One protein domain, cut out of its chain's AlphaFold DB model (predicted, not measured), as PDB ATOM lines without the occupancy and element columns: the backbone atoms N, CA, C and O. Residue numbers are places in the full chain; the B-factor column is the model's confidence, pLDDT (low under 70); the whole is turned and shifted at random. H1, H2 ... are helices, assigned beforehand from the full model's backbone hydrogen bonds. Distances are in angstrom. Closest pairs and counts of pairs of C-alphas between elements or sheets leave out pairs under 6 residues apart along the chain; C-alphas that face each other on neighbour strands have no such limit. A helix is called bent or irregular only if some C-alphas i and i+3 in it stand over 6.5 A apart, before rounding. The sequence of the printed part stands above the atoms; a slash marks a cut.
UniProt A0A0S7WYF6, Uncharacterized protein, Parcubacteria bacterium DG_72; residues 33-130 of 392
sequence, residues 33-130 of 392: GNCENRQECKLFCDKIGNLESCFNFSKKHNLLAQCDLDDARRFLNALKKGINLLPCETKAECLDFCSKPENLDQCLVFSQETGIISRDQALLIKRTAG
ATOM      1  N   GLY A  33     134.590 131.152  90.996       93.75
ATOM      2  CA  GLY A  33     134.001 129.823  90.847       93.75
ATOM      3  C   GLY A  33     132.476 129.826  90.780       93.75
ATOM      4  O   GLY A  33     131.865 128.830  91.152       93.75
ATOM      5  N   ASN A  34     131.875 130.919  90.295       95.88
ATOM      6  CA  ASN A  34     130.423 131.111  90.193       95.88
ATOM      7  C   ASN A  34     129.690 131.044  91.540       95.88
ATOM      8  O   ASN A  34     128.559 130.577  91.597       95.88
ATOM      9  N   CYS A  35     130.314 131.509  92.625       95.88
ATOM     10  CA  CYS A  35     129.631 131.580  93.915       95.88
ATOM     11  C   CYS A  35     128.390 132.486  93.836       95.88
ATOM     12  O   CYS A  35     128.468 133.608  93.327       95.88
ATOM     13  N   GLU A  36     127.253 132.011  94.346       95.56
ATOM     14  CA  GLU A  36     125.939 132.656  94.190       95.56
ATOM     15  C   GLU A  36     125.626 133.666  95.300       95.56
ATOM     16  O   GLU A  36     124.661 134.426  95.226       95.56
ATOM     17  N   ASN A  37     126.430 133.673  96.363       92.62
ATOM     18  CA  ASN A  37     126.266 134.561  97.504       92.62
ATOM     19  C   ASN A  37     127.580 134.714  98.283       92.62
ATOM     20  O   ASN A  37     128.554 133.983  98.088       92.62
ATOM     21  N   ARG A  38     127.594 135.657  99.232       90.25
ATOM     22  CA  ARG A  38     128.760 135.958 100.076       90.25
ATOM     23  C   ARG A  38     129.323 134.733 100.800       90.25
ATOM     24  O   ARG A  38     130.542 134.627 100.933       90.25
ATOM     25  N   GLN A  39     128.469 133.842 101.300       93.25
ATOM     26  CA  GLN A  39     128.910 132.673 102.058       93.25
ATOM     27  C   GLN A  39     129.633 131.673 101.155       93.25
ATOM     28  O   GLN A  39     130.705 131.193 101.516       93.25
ATOM     29  N   GLU A  40     129.102 131.411  99.966       95.75
ATOM     30  CA  GLU A  40     129.760 130.554  98.978       95.75
ATOM     31  C   GLU A  40     131.088 131.139  98.502       95.75
ATOM     32  O   GLU A  40     132.082 130.418  98.435       95.75
ATOM     33  N   CYS A  41     131.151 132.450  98.251       94.44
ATOM     34  CA  CYS A  41     132.407 133.092  97.868       94.44
ATOM     35  C   CYS A  41     133.432 133.026  99.000       94.44
ATOM     36  O   CYS A  41     134.620 132.839  98.747       94.44
ATOM     37  N   LYS A  42     132.985 133.130 100.257       91.88
ATOM     38  CA  LYS A  42     133.855 132.928 101.416       91.88
ATOM     39  C   LYS A  42     134.405 131.502 101.445       91.88
ATOM     40  O   LYS A  42     135.611 131.346 101.546       91.88
ATOM     41  N   LEU A  43     133.563 130.483 101.273       93.62
ATOM     42  CA  LEU A  43     134.007 129.084 101.220       93.62
ATOM     43  C   LEU A  43     134.979 128.821 100.061       93.62
ATOM     44  O   LEU A  43     135.934 128.059 100.212       93.62
ATOM     45  N   PHE A  44     134.761 129.462  98.911       95.12
ATOM     46  CA  PHE A  44     135.701 129.428  97.797       95.12
ATOM     47  C   PHE A  44     137.042 130.067  98.187       95.12
ATOM     48  O   PHE A  44     138.087 129.453  97.978       95.12
ATOM     49  N   CYS A  45     137.018 131.253  98.796       93.69
ATOM     50  CA  CYS A  45     138.208 132.008  99.192       93.69
ATOM     51  C   CYS A  45     138.929 131.486 100.437       93.69
ATOM     52  O   CYS A  45     140.101 131.802 100.627       93.69
ATOM     53  N   ASP A  46     138.273 130.669 101.259       91.44
ATOM     54  CA  ASP A  46     138.880 130.030 102.428       91.44
ATOM     55  C   ASP A  46     139.905 128.951 102.028       91.44
ATOM     56  O   ASP A  46     140.720 128.545 102.861       91.44
ATOM     57  N   LYS A  47     139.896 128.510 100.760       91.44
ATOM     58  CA  LYS A  47     140.876 127.577 100.191       91.44
ATOM     59  C   LYS A  47     142.128 128.311  99.717       91.44
ATOM     60  O   LYS A  47     142.052 129.214  98.884       91.44
ATOM     61  N   ILE A  48     143.297 127.838 100.144       88.38
ATOM     62  CA  ILE A  48     144.608 128.411  99.799       88.38
ATOM     63  C   ILE A  48     144.817 128.476  98.282       88.38
ATOM     64  O   ILE A  48     145.297 129.485  97.764       88.38
ATOM     65  N   GLY A  49     144.394 127.436  97.556       89.00
ATOM     66  CA  GLY A  49     144.502 127.376  96.094       89.00
ATOM     67  C   GLY A  49     143.726 128.472  95.353       89.00
ATOM     68  O   GLY A  49     144.063 128.788  94.215       89.00
ATOM     69  N   ASN A  50     142.739 129.095  95.998       93.31
ATOM     70  CA  ASN A  50     141.884 130.123  95.404       93.31
ATOM     71  C   ASN A  50     142.274 131.551  95.817       93.31
ATOM     72  O   ASN A  50     141.691 132.518  95.317       93.31
ATOM     73  N   LEU A  51     143.263 131.713  96.706       90.81
ATOM     74  CA  LEU A  51     143.608 133.013  97.289       90.81
ATOM     75  C   LEU A  51     144.032 134.052  96.252       90.81
ATOM     76  O   LEU A  51     143.769 135.234  96.447       90.81
ATOM     77  N   GLU A  52     144.669 133.647  95.150       92.81
ATOM     78  CA  GLU A  52     145.058 134.589  94.096       92.81
ATOM     79  C   GLU A  52     143.837 135.178  93.377       92.81
ATOM     80  O   GLU A  52     143.770 136.396  93.190       92.81
ATOM     81  N   SER A  53     142.844 134.352  93.035       95.12
ATOM     82  CA  SER A  53     141.583 134.817  92.442       95.12
ATOM     83  C   SER A  53     140.845 135.753  93.397       95.12
ATOM     84  O   SER A  53     140.450 136.851  93.008       95.12
ATOM     85  N   CYS A  54     140.757 135.375  94.674       94.88
ATOM     86  CA  CYS A  54     140.119 136.182  95.711       94.88
ATOM     87  C   CYS A  54     140.844 137.506  95.961       94.88
ATOM     88  O   CYS A  54     140.205 138.549  96.062       94.88
ATOM     89  N   PHE A  55     142.176 137.501  95.997       93.69
ATOM     90  CA  PHE A  55     142.979 138.716  96.108       93.69
ATOM     91  C   PHE A  55     142.757 139.657  94.920       93.69
ATOM     92  O   PHE A  55     142.582 140.861  95.109       93.69
ATOM     93  N   ASN A  56     142.745 139.124  93.695       93.94
ATOM     94  CA  ASN A  56     142.532 139.920  92.488       93.94
ATOM     95  C   ASN A  56     141.123 140.522  92.450       93.94
ATOM     96  O   ASN A  56     140.989 141.710  92.149       93.94
ATOM     97  N   PHE A  57     140.104 139.743  92.819       93.56
ATOM     98  CA  PHE A  57     138.730 140.218  92.947       93.56
ATOM     99  C   PHE A  57     138.619 141.321  94.011       93.56
ATOM    100  O   PHE A  57     138.193 142.436  93.709       93.56
ATOM    101  N   SER A  58     139.113 141.067  95.227       91.00
ATOM    102  CA  SER A  58     139.110 142.049  96.318       91.00
ATOM    103  C   SER A  58     139.843 143.335  95.952       91.00
ATOM    104  O   SER A  58     139.381 144.421  96.282       91.00
ATOM    105  N   LYS A  59     140.955 143.242  95.217       88.50
ATOM    106  CA  LYS A  59     141.680 144.410  94.711       88.50
ATOM    107  C   LYS A  59     140.875 145.180  93.660       88.50
ATOM    108  O   LYS A  59     140.847 146.405  93.705       88.50
ATOM    109  N   LYS A  60     140.258 144.485  92.700       89.69
ATOM    110  CA  LYS A  60     139.453 145.087  91.619       89.69
ATOM    111  C   LYS A  60     138.243 145.843  92.171       89.69
ATOM    112  O   LYS A  60     137.897 146.895  91.644       89.69
ATOM    113  N   HIS A  61     137.649 145.316  93.239       87.00
ATOM    114  CA  HIS A  61     136.450 145.855  93.876       87.00
ATOM    115  C   HIS A  61     136.738 146.655  95.159       87.00
ATOM    116  O   HIS A  61     135.803 147.035  95.852       87.00
ATOM    117  N   ASN A  62     138.011 146.934  95.470       82.69
ATOM    118  CA  ASN A  62     138.443 147.687  96.658       82.69
ATOM    119  C   ASN A  62     137.863 147.154  97.988       82.69
ATOM    120  O   ASN A  62     137.524 147.927  98.877       82.69
ATOM    121  N   LEU A  63     137.761 145.829  98.134       84.50
ATOM    122  CA  LEU A  63     137.179 145.162  99.312       84.50
ATOM    123  C   LEU A  63     138.140 145.050 100.501       84.50
ATOM    124  O   LEU A  63     137.758 144.545 101.553       84.50
ATOM    125  N   LEU A  64     139.397 145.450 100.314       75.94
ATOM    126  CA  LEU A  64     140.461 145.359 101.305       75.94
ATOM    127  C   LEU A  64     141.193 146.693 101.395       75.94
ATOM    128  O   LEU A  64     141.427 147.349 100.371       75.94
ATOM    129  N   ALA A  65     141.607 147.061 102.609       74.31
ATOM    130  CA  ALA A  65     142.486 148.201 102.805       74.31
ATOM    131  C   ALA A  65     143.851 147.938 102.147       74.31
ATOM    132  O   ALA A  65     144.233 146.806 101.839       74.31
ATOM    133  N   GLN A  66     144.626 148.996 101.897       72.00
ATOM    134  CA  GLN A  66     145.909 148.824 101.208       72.00
ATOM    135  C   GLN A  66     146.904 147.984 102.014       72.00
ATOM    136  O   GLN A  66     147.636 147.205 101.409       72.00
ATOM    137  N   CYS A  67     146.925 148.128 103.340       67.75
ATOM    138  CA  CYS A  67     147.735 147.293 104.225       67.75
ATOM    139  C   CYS A  67     147.404 145.805 104.033       67.75
ATOM    140  O   CYS A  67     148.309 145.026 103.735       67.75
ATOM    141  N   ASP A  68     146.120 145.445 104.043       76.75
ATOM    142  CA  ASP A  68     145.656 144.075 103.804       76.75
ATOM    143  C   ASP A  68     146.052 143.564 102.413       76.75
ATOM    144  O   ASP A  68     146.464 142.415 102.248       76.75
ATOM    145  N   LEU A  69     145.978 144.420 101.385       78.94
ATOM    146  CA  LEU A  69     146.424 144.072 100.033       78.94
ATOM    147  C   LEU A  69     147.939 143.840  99.951       78.94
ATOM    148  O   LEU A  69     148.402 143.104  99.073       78.94
ATOM    149  N   ASP A  70     148.726 144.492 100.797       80.19
ATOM    150  CA  ASP A  70     150.175 144.320 100.825       80.19
ATOM    151  C   ASP A  70     150.549 143.017 101.513       80.19
ATOM    152  O   ASP A  70     151.381 142.266 100.998       80.19
ATOM    153  N   ASP A  71     149.881 142.717 102.621       80.50
ATOM    154  CA  ASP A  71     150.100 141.496 103.385       80.50
ATOM    155  C   ASP A  71     149.605 140.273 102.608       80.50
ATOM    156  O   ASP A  71     150.354 139.306 102.446       80.50
ATOM    157  N   ALA A  72     148.430 140.351 101.972       85.94
ATOM    158  CA  ALA A  72     147.946 139.313 101.063       85.94
ATOM    159  C   ALA A  72     148.905 139.091  99.881       85.94
ATOM    160  O   ALA A  72     149.199 137.954  99.509       85.94
ATOM    161  N   ARG A  73     149.466 140.164  99.305       88.75
ATOM    162  CA  ARG A  73     150.458 140.055  98.223       88.75
ATOM    163  C   ARG A  73     151.754 139.416  98.699       88.75
ATOM    164  O   ARG A  73     152.345 138.621  97.968       88.75
ATOM    165  N   ARG A  74     152.220 139.766  99.899       85.00
ATOM    166  CA  ARG A  74     153.407 139.167 100.515       85.00
ATOM    167  C   ARG A  74     153.205 137.671 100.730       85.00
ATOM    168  O   ARG A  74     154.061 136.889 100.317       85.00
ATOM    169  N   PHE A  75     152.052 137.299 101.275       86.38
ATOM    170  CA  PHE A  75     151.653 135.919 101.496       86.38
ATOM    171  C   PHE A  75     151.591 135.124 100.183       86.38
ATOM    172  O   PHE A  75     152.272 134.109 100.041       86.38
ATOM    173  N   LEU A  76     150.885 135.629  99.164       88.00
ATOM    174  CA  LEU A  76     150.805 134.991  97.842       88.00
ATOM    175  C   LEU A  76     152.177 134.829  97.175       88.00
ATOM    176  O   LEU A  76     152.459 133.795  96.573       88.00
ATOM    177  N   ASN A  77     153.057 135.827  97.290       87.38
ATOM    178  CA  ASN A  77     154.415 135.731  96.756       87.38
ATOM    179  C   ASN A  77     155.247 134.657  97.469       87.38
ATOM    180  O   ASN A  77     156.086 134.027  96.828       87.38
ATOM    181  N   ALA A  78     155.036 134.450  98.771       84.19
ATOM    182  CA  ALA A  78     155.681 133.372  99.510       84.19
ATOM    183  C   ALA A  78     155.193 131.998  99.022       84.19
ATOM    184  O   ALA A  78     156.018 131.140  98.703       84.19
ATOM    185  N   LEU A  79     153.878 131.825  98.835       84.06
ATOM    186  CA  LEU A  79     153.308 130.595  98.269       84.06
ATOM    187  C   LEU A  79     153.847 130.303  96.859       84.06
ATOM    188  O   LEU A  79     154.272 129.186  96.577       84.06
ATOM    189  N   LYS A  80     153.924 131.319  95.986       85.69
ATOM    190  CA  LYS A  80     154.489 131.192  94.625       85.69
ATOM    191  C   LYS A  80     155.961 130.783  94.609       85.69
ATOM    192  O   LYS A  80     156.414 130.176  93.644       85.69
ATOM    193  N   LYS A  81     156.711 131.100  95.667       85.12
ATOM    194  CA  LYS A  81     158.100 130.653  95.853       85.12
ATOM    195  C   LYS A  81     158.205 129.210  96.361       85.12
ATOM    196  O   LYS A  81     159.308 128.754  96.639       85.12
ATOM    197  N   GLY A  82     157.084 128.499  96.472       77.81
ATOM    198  CA  GLY A  82     157.046 127.116  96.933       77.81
ATOM    199  C   GLY A  82     157.134 126.977  98.450       77.81
ATOM    200  O   GLY A  82     157.413 125.883  98.934       77.81
ATOM    201  N   ILE A  83     156.891 128.051  99.215       75.19
ATOM    202  CA  ILE A  83     156.750 127.958 100.672       75.19
ATOM    203  C   ILE A  83     155.374 127.346 100.955       75.19
ATOM    204  O   ILE A  83     154.404 128.055 101.201       75.19
ATOM    205  N   ASN A  84     155.282 126.019 100.873       69.94
ATOM    206  CA  ASN A  84     154.129 125.260 101.340       69.94
ATOM    207  C   ASN A  84     154.599 124.261 102.396       69.94
ATOM    208  O   ASN A  84     154.908 123.109 102.102       69.94
ATOM    209  N   LEU A  85     154.765 124.770 103.615       63.91
ATOM    210  CA  LEU A  85     155.370 124.031 104.725       63.91
ATOM    211  C   LEU A  85     154.333 123.357 105.626       63.91
ATOM    212  O   LEU A  85     154.724 122.634 106.536       63.91
ATOM    213  N   LEU A  86     153.039 123.604 105.403       84.56
ATOM    214  CA  LEU A  86     151.970 123.142 106.281       84.56
ATOM    215  C   LEU A  86     151.043 122.166 105.539       84.56
ATOM    216  O   LEU A  86     150.672 122.432 104.396       84.56
ATOM    217  N   PRO A  87     150.635 121.051 106.167       88.94
ATOM    218  CA  PRO A  87     149.700 120.094 105.589       88.94
ATOM    219  C   PRO A  87     148.247 120.564 105.789       88.94
ATOM    220  O   PRO A  87     147.472 119.928 106.498       88.94
ATOM    221  N   CYS A  88     147.892 121.705 105.201       89.88
ATOM    222  CA  CYS A  88     146.549 122.281 105.265       89.88
ATOM    223  C   CYS A  88     146.176 122.958 103.941       89.88
ATOM    224  O   CYS A  88     147.034 123.512 103.254       89.88
ATOM    225  N   GLU A  89     144.889 122.938 103.591       89.00
ATOM    226  CA  GLU A  89     144.360 123.551 102.366       89.00
ATOM    227  C   GLU A  89     143.418 124.722 102.651       89.00
ATOM    228  O   GLU A  89     143.168 125.543 101.764       89.00
ATOM    229  N   THR A  90     142.913 124.831 103.882       89.62
ATOM    230  CA  THR A  90     142.021 125.912 104.313       89.62
ATOM    231  C   THR A  90     142.557 126.659 105.527       89.62
ATOM    232  O   THR A  90     143.333 126.125 106.321       89.62
ATOM    233  N   LYS A  91     142.099 127.905 105.726       85.50
ATOM    234  CA  LYS A  91     142.432 128.685 106.933       85.50
ATOM    235  C   LYS A  91     142.139 127.904 108.218       85.50
ATOM    236  O   LYS A  91     142.956 127.911 109.132       85.50
ATOM    237  N   ALA A  92     140.984 127.241 108.287       87.69
ATOM    238  CA  ALA A  92     140.568 126.485 109.464       87.69
ATOM    239  C   ALA A  92     141.499 125.294 109.744       87.69
ATOM    240  O   ALA A  92     141.935 125.121 110.877       87.69
ATOM    241  N   GLU A  93     141.865 124.529 108.713       92.62
ATOM    242  CA  GLU A  93     142.818 123.421 108.843       92.62
ATOM    243  C   GLU A  93     144.203 123.897 109.277       92.62
ATOM    244  O   GLU A  93     144.822 123.270 110.133       92.62
ATOM    245  N   CYS A  94     144.695 125.015 108.732       89.44
ATOM    246  CA  CYS A  94     145.991 125.552 109.139       89.44
ATOM    247  C   CYS A  94     145.978 126.018 110.596       89.44
ATOM    248  O   CYS A  94     146.954 125.808 111.311       89.44
ATOM    249  N   LEU A  95     144.877 126.627 111.050       86.25
ATOM    250  CA  LEU A  95     144.714 127.014 112.451       86.25
ATOM    251  C   LEU A  95     144.644 125.787 113.367       86.25
ATOM    252  O   LEU A  95     145.322 125.779 114.389       86.25
ATOM    253  N   ASP A  96     143.906 124.737 112.992       88.75
ATOM    254  CA  ASP A  96     143.892 123.475 113.748       88.75
ATOM    255  C   ASP A  96     145.292 122.855 113.816       88.75
ATOM    256  O   ASP A  96     145.773 122.516 114.900       88.75
ATOM    257  N   PHE A  97     145.986 122.775 112.678       91.50
ATOM    258  CA  PHE A  97     147.348 122.262 112.601       91.50
ATOM    259  C   PHE A  97     148.295 123.056 113.506       91.50
ATOM    260  O   PHE A  97     149.001 122.454 114.312       91.50
ATOM    261  N   CYS A  98     148.268 124.389 113.435       88.50
ATOM    262  CA  CYS A  98     149.134 125.258 114.230       88.50
ATOM    263  C   CYS A  98     148.732 125.389 115.703       88.50
ATOM    264  O   CYS A  98     149.544 125.845 116.504       88.50
ATOM    265  N   SER A  99     147.523 124.969 116.082       84.25
ATOM    266  CA  SER A  99     147.082 124.939 117.484       84.25
ATOM    267  C   SER A  99     147.710 123.803 118.303       84.25
ATOM    268  O   SER A  99     147.566 123.757 119.528       84.25
ATOM    269  N   LYS A 100     148.376 122.862 117.624       85.06
ATOM    270  CA  LYS A 100     149.023 121.694 118.219       85.06
ATOM    271  C   LYS A 100     150.483 122.032 118.548       85.06
ATOM    272  O   LYS A 100     151.228 122.374 117.625       85.06
ATOM    273  N   PRO A 101     150.919 121.947 119.820       84.31
ATOM    274  CA  PRO A 101     152.283 122.303 120.221       84.31
ATOM    275  C   PRO A 101     153.380 121.573 119.433       84.31
ATOM    276  O   PRO A 101     154.421 122.154 119.137       84.31
ATOM    277  N   GLU A 102     153.139 120.326 119.023       88.62
ATOM    278  CA  GLU A 102     154.056 119.532 118.198       88.62
ATOM    279  C   GLU A 102     154.312 120.122 116.800       88.62
ATOM    280  O   GLU A 102     155.342 119.841 116.189       88.62
ATOM    281  N   ASN A 103     153.415 120.980 116.309       91.19
ATOM    282  CA  ASN A 103     153.511 121.631 115.002       91.19
ATOM    283  C   ASN A 103     154.051 123.067 115.086       91.19
ATOM    284  O   ASN A 103     154.244 123.719 114.054       91.19
ATOM    285  N   LEU A 104     154.320 123.567 116.297       89.50
ATOM    286  CA  LEU A 104     154.649 124.968 116.550       89.50
ATOM    287  C   LEU A 104     155.841 125.459 115.729       89.50
ATOM    288  O   LEU A 104     155.749 126.493 115.073       89.50
ATOM    289  N   ASP A 105     156.953 124.718 115.724       91.12
ATOM    290  CA  ASP A 105     158.163 125.134 115.005       91.12
ATOM    291  C   ASP A 105     157.912 125.255 113.488       91.12
ATOM    292  O   ASP A 105     158.391 126.202 112.865       91.12
ATOM    293  N   GLN A 106     157.110 124.361 112.894       91.38
ATOM    294  CA  GLN A 106     156.753 124.441 111.469       91.38
ATOM    295  C   GLN A 106     155.899 125.679 111.182       91.38
ATOM    296  O   GLN A 106     156.163 126.416 110.230       91.38
ATOM    297  N   CYS A 107     154.918 125.950 112.043       91.50
ATOM    298  CA  CYS A 107     154.060 127.123 111.931       91.50
ATOM    299  C   CYS A 107     154.821 128.432 112.139       91.50
ATOM    300  O   CYS A 107     154.545 129.409 111.445       91.50
ATOM    301  N   LEU A 108     155.813 128.458 113.032       91.31
ATOM    302  CA  LEU A 108     156.684 129.615 113.224       91.31
ATOM    303  C   LEU A 108     157.529 129.893 111.986       91.31
ATOM    304  O   LEU A 108     157.530 131.026 111.508       91.31
ATOM    305  N   VAL A 109     158.184 128.873 111.424       90.06
ATOM    306  CA  VAL A 109     158.971 129.026 110.191       90.06
ATOM    307  C   VAL A 109     158.081 129.522 109.053       90.06
ATOM    308  O   VAL A 109     158.392 130.534 108.427       90.06
ATOM    309  N   PHE A 110     156.935 128.873 108.829       89.31
ATOM    310  CA  PHE A 110     155.982 129.290 107.803       89.31
ATOM    311  C   PHE A 110     155.533 130.743 107.993       89.31
ATOM    312  O   PHE A 110     155.590 131.541 107.057       89.31
ATOM    313  N   SER A 111     155.128 131.111 109.208       89.56
ATOM    314  CA  SER A 111     154.620 132.450 109.517       89.56
ATOM    315  C   SER A 111     155.704 133.523 109.389       89.56
ATOM    316  O   SER A 111     155.413 134.654 109.003       89.56
ATOM    317  N   GLN A 112     156.968 133.194 109.664       87.88
ATOM    318  CA  GLN A 112     158.095 134.111 109.480       87.88
ATOM    319  C   GLN A 112     158.451 134.317 108.003       87.88
ATOM    320  O   GLN A 112     158.677 135.457 107.583       87.88
ATOM    321  N   GLU A 113     158.496 133.233 107.223       84.75
ATOM    322  CA  GLU A 113     158.838 133.245 105.794       84.75
ATOM    323  C   GLU A 113     157.752 133.924 104.949       84.75
ATOM    324  O   GLU A 113     158.038 134.710 104.043       84.75
ATOM    325  N   THR A 114     156.487 133.692 105.297       84.62
ATOM    326  CA  THR A 114     155.335 134.374 104.683       84.62
ATOM    327  C   THR A 114     155.141 135.792 105.214       84.62
ATOM    328  O   THR A 114     154.465 136.610 104.587       84.62
ATOM    329  N   GLY A 115     155.790 136.119 106.333       80.88
ATOM    330  CA  GLY A 115     155.764 137.443 106.926       80.88
ATOM    331  C   GLY A 115     154.512 137.762 107.736       80.88
ATOM    332  O   GLY A 115     154.307 138.942 108.010       80.88
ATOM    333  N   ILE A 116     153.731 136.741 108.106       84.94
ATOM    334  CA  ILE A 116     152.599 136.816 109.041       84.94
ATOM    335  C   ILE A 116     153.077 137.275 110.421       84.94
ATOM    336  O   ILE A 116     152.411 138.080 111.061       84.94
ATOM    337  N   ILE A 117     154.239 136.789 110.872       84.31
ATOM    338  CA  ILE A 117     154.824 137.188 112.157       84.31
ATOM    339  C   ILE A 117     156.257 137.697 112.005       84.31
ATOM    340  O   ILE A 117     157.019 137.301 111.116       84.31
ATOM    341  N   SER A 118     156.649 138.581 112.917       83.69
ATOM    342  CA  SER A 118     158.019 139.055 113.059       83.69
ATOM    343  C   SER A 118     158.909 138.010 113.741       83.69
ATOM    344  O   SER A 118     158.455 137.038 114.349       83.69
ATOM    345  N   ARG A 119     160.231 138.220 113.676       82.00
ATOM    346  CA  ARG A 119     161.189 137.385 114.414       82.00
ATOM    347  C   ARG A 119     160.963 137.446 115.922       82.00
ATOM    348  O   ARG A 119     161.117 136.432 116.591       82.00
ATOM    349  N   ASP A 120     160.594 138.611 116.437       79.25
ATOM    350  CA  ASP A 120     160.432 138.811 117.874       79.25
ATOM    351  C   ASP A 120     159.124 138.186 118.369       79.25
ATOM    352  O   ASP A 120     159.124 137.538 119.415       79.25
ATOM    353  N   GLN A 121     158.059 138.251 117.563       83.56
ATOM    354  CA  GLN A 121     156.822 137.501 117.799       83.56
ATOM    355  C   GLN A 121     157.075 135.987 117.786       83.56
ATOM    356  O   GLN A 121     156.641 135.288 118.695       83.56
ATOM    357  N   ALA A 122     157.851 135.473 116.826       87.62
ATOM    358  CA  ALA A 122     158.197 134.052 116.792       87.62
ATOM    359  C   ALA A 122     159.016 133.606 118.017       87.62
ATOM    360  O   ALA A 122     158.774 132.536 118.568       87.62
ATOM    361  N   LEU A 123     159.964 134.430 118.481       85.88
ATOM    362  CA  LEU A 123     160.731 134.160 119.703       85.88
ATOM    363  C   LEU A 123     159.857 134.177 120.954       85.88
ATOM    364  O   LEU A 123     160.134 133.449 121.905       85.88
ATOM    365  N   LEU A 124     158.841 135.034 120.987       84.31
ATOM    366  CA  LEU A 124     157.884 135.065 122.079       84.31
ATOM    367  C   LEU A 124     157.028 133.796 122.097       84.31
ATOM    368  O   LEU A 124     157.012 133.100 123.104       84.31
ATOM    369  N   ILE A 125     156.414 133.453 120.966       88.06
ATOM    370  CA  ILE A 125     155.608 132.237 120.815       88.06
ATOM    371  C   ILE A 125     156.438 130.991 121.159       88.06
ATOM    372  O   ILE A 125     155.963 130.091 121.845       88.06
ATOM    373  N   LYS A 126     157.711 130.952 120.746       87.69
ATOM    374  CA  LYS A 126     158.627 129.857 121.086       87.69
ATOM    375  C   LYS A 126     158.913 129.766 122.587       87.69
ATOM    376  O   LYS A 126     159.017 128.662 123.107       87.69
ATOM    377  N   ARG A 127     159.033 130.902 123.285       87.81
ATOM    378  CA  ARG A 127     159.264 130.941 124.741       87.81
ATOM    379  C   ARG A 127     158.084 130.399 125.544       87.81
ATOM    380  O   ARG A 127     158.316 129.861 126.618       87.81
ATOM    381  N   THR A 128     156.867 130.523 125.026       88.62
ATOM    382  CA  THR A 128     155.644 130.067 125.703       88.62
ATOM    383  C   THR A 128     155.087 128.764 125.127       88.62
ATOM    384  O   THR A 128     153.989 128.346 125.480       88.62
ATOM    385  N   ALA A 129     155.808 128.131 124.193       86.25
ATOM    386  CA  ALA A 129     155.333 126.982 123.421       86.25
ATOM    387  C   ALA A 129     153.956 127.205 122.749       86.25
ATOM    388  O   ALA A 129     153.200 126.259 122.540       86.25
ATOM    389  N   GLY A 130     153.628 128.455 122.399       83.38
ATOM    390  CA  GLY A 130     152.340 128.823 121.803       83.38
ATOM    391  C   GLY A 130     151.147 128.752 122.757       83.38
ATOM    392  O   GLY A 130     150.012 128.862 122.303       83.38
TER     393      GLY A 130
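AT A GLANCE: This is residues 33 to 130 of the 392 residues of an uncharacterized protein of Parcubacteria bacterium DG_72 (UniProt A0A0S7WYF6). Two three-helix lobes stand end to end, each a hairpin, H2 with H3 and H5 with H6, preceded by a short corner helix, H1 or H4; H3 meets the end of H5. The printed part has 98 residues, 67 of them in six named helices in order H1 to H6, with no named strand; its class is all helix, and it is only just compact, close to loose: radius of gyration of the C-alphas 14.6 A, spans 44 by 24 by 22 A.

HOW THE PARTS SIT: H3, residues 66 to 80, and H2, residues 48 to 60, touch as a hairpin, opposite ways at a shallow tilt of 34 degrees, only just short of steep; the closest C-alphas, Glu 52 and Leu 76, are 6.9 A apart. Residues 74 to 79 of H3 alone touch residues 113 to 114 of the hub H5, residues 101 to 114, only just about perpendicular at 72 degrees; closest C-alphas Phe 75 and Thr 114, 5.1 A. H5 and H6, residues 119 to 127, touch as a hairpin at a shallow tilt of 2 degrees; closest C-alphas Leu 108 and Ala 122, 5.9 A. H1, residues 38 to 45, touches H2 only at the corner, only just, with 3 pairs of C-alphas within 8 A; H4, residues 91 to 98, likewise touches H5. Every O i to N i+4 pair is within hydrogen-bond range in H1, H3, H4 and H6, but 7 of 9 in H2 and 8 of 10 in H5.

IN THESE COORDINATES: H3 is 20.7 A long, H5 19.9 A, H2 19.3 A. H1 begins at C-alpha 38 (128.760, 135.958, 100.076); H6 ends at C-alpha 127 (159.264, 130.941, 124.741). H2 and H5 are irregular: C-alphas 49 and 52 are 7.5 A apart, 102 and 105 7.6 A.

THE WHOLE: The farthest C-alphas, Glu 36 and Arg 127, are 45.2 A apart. The printed part has no cut and no long link. Confidence is under 70 at residues 67, 84 and 85.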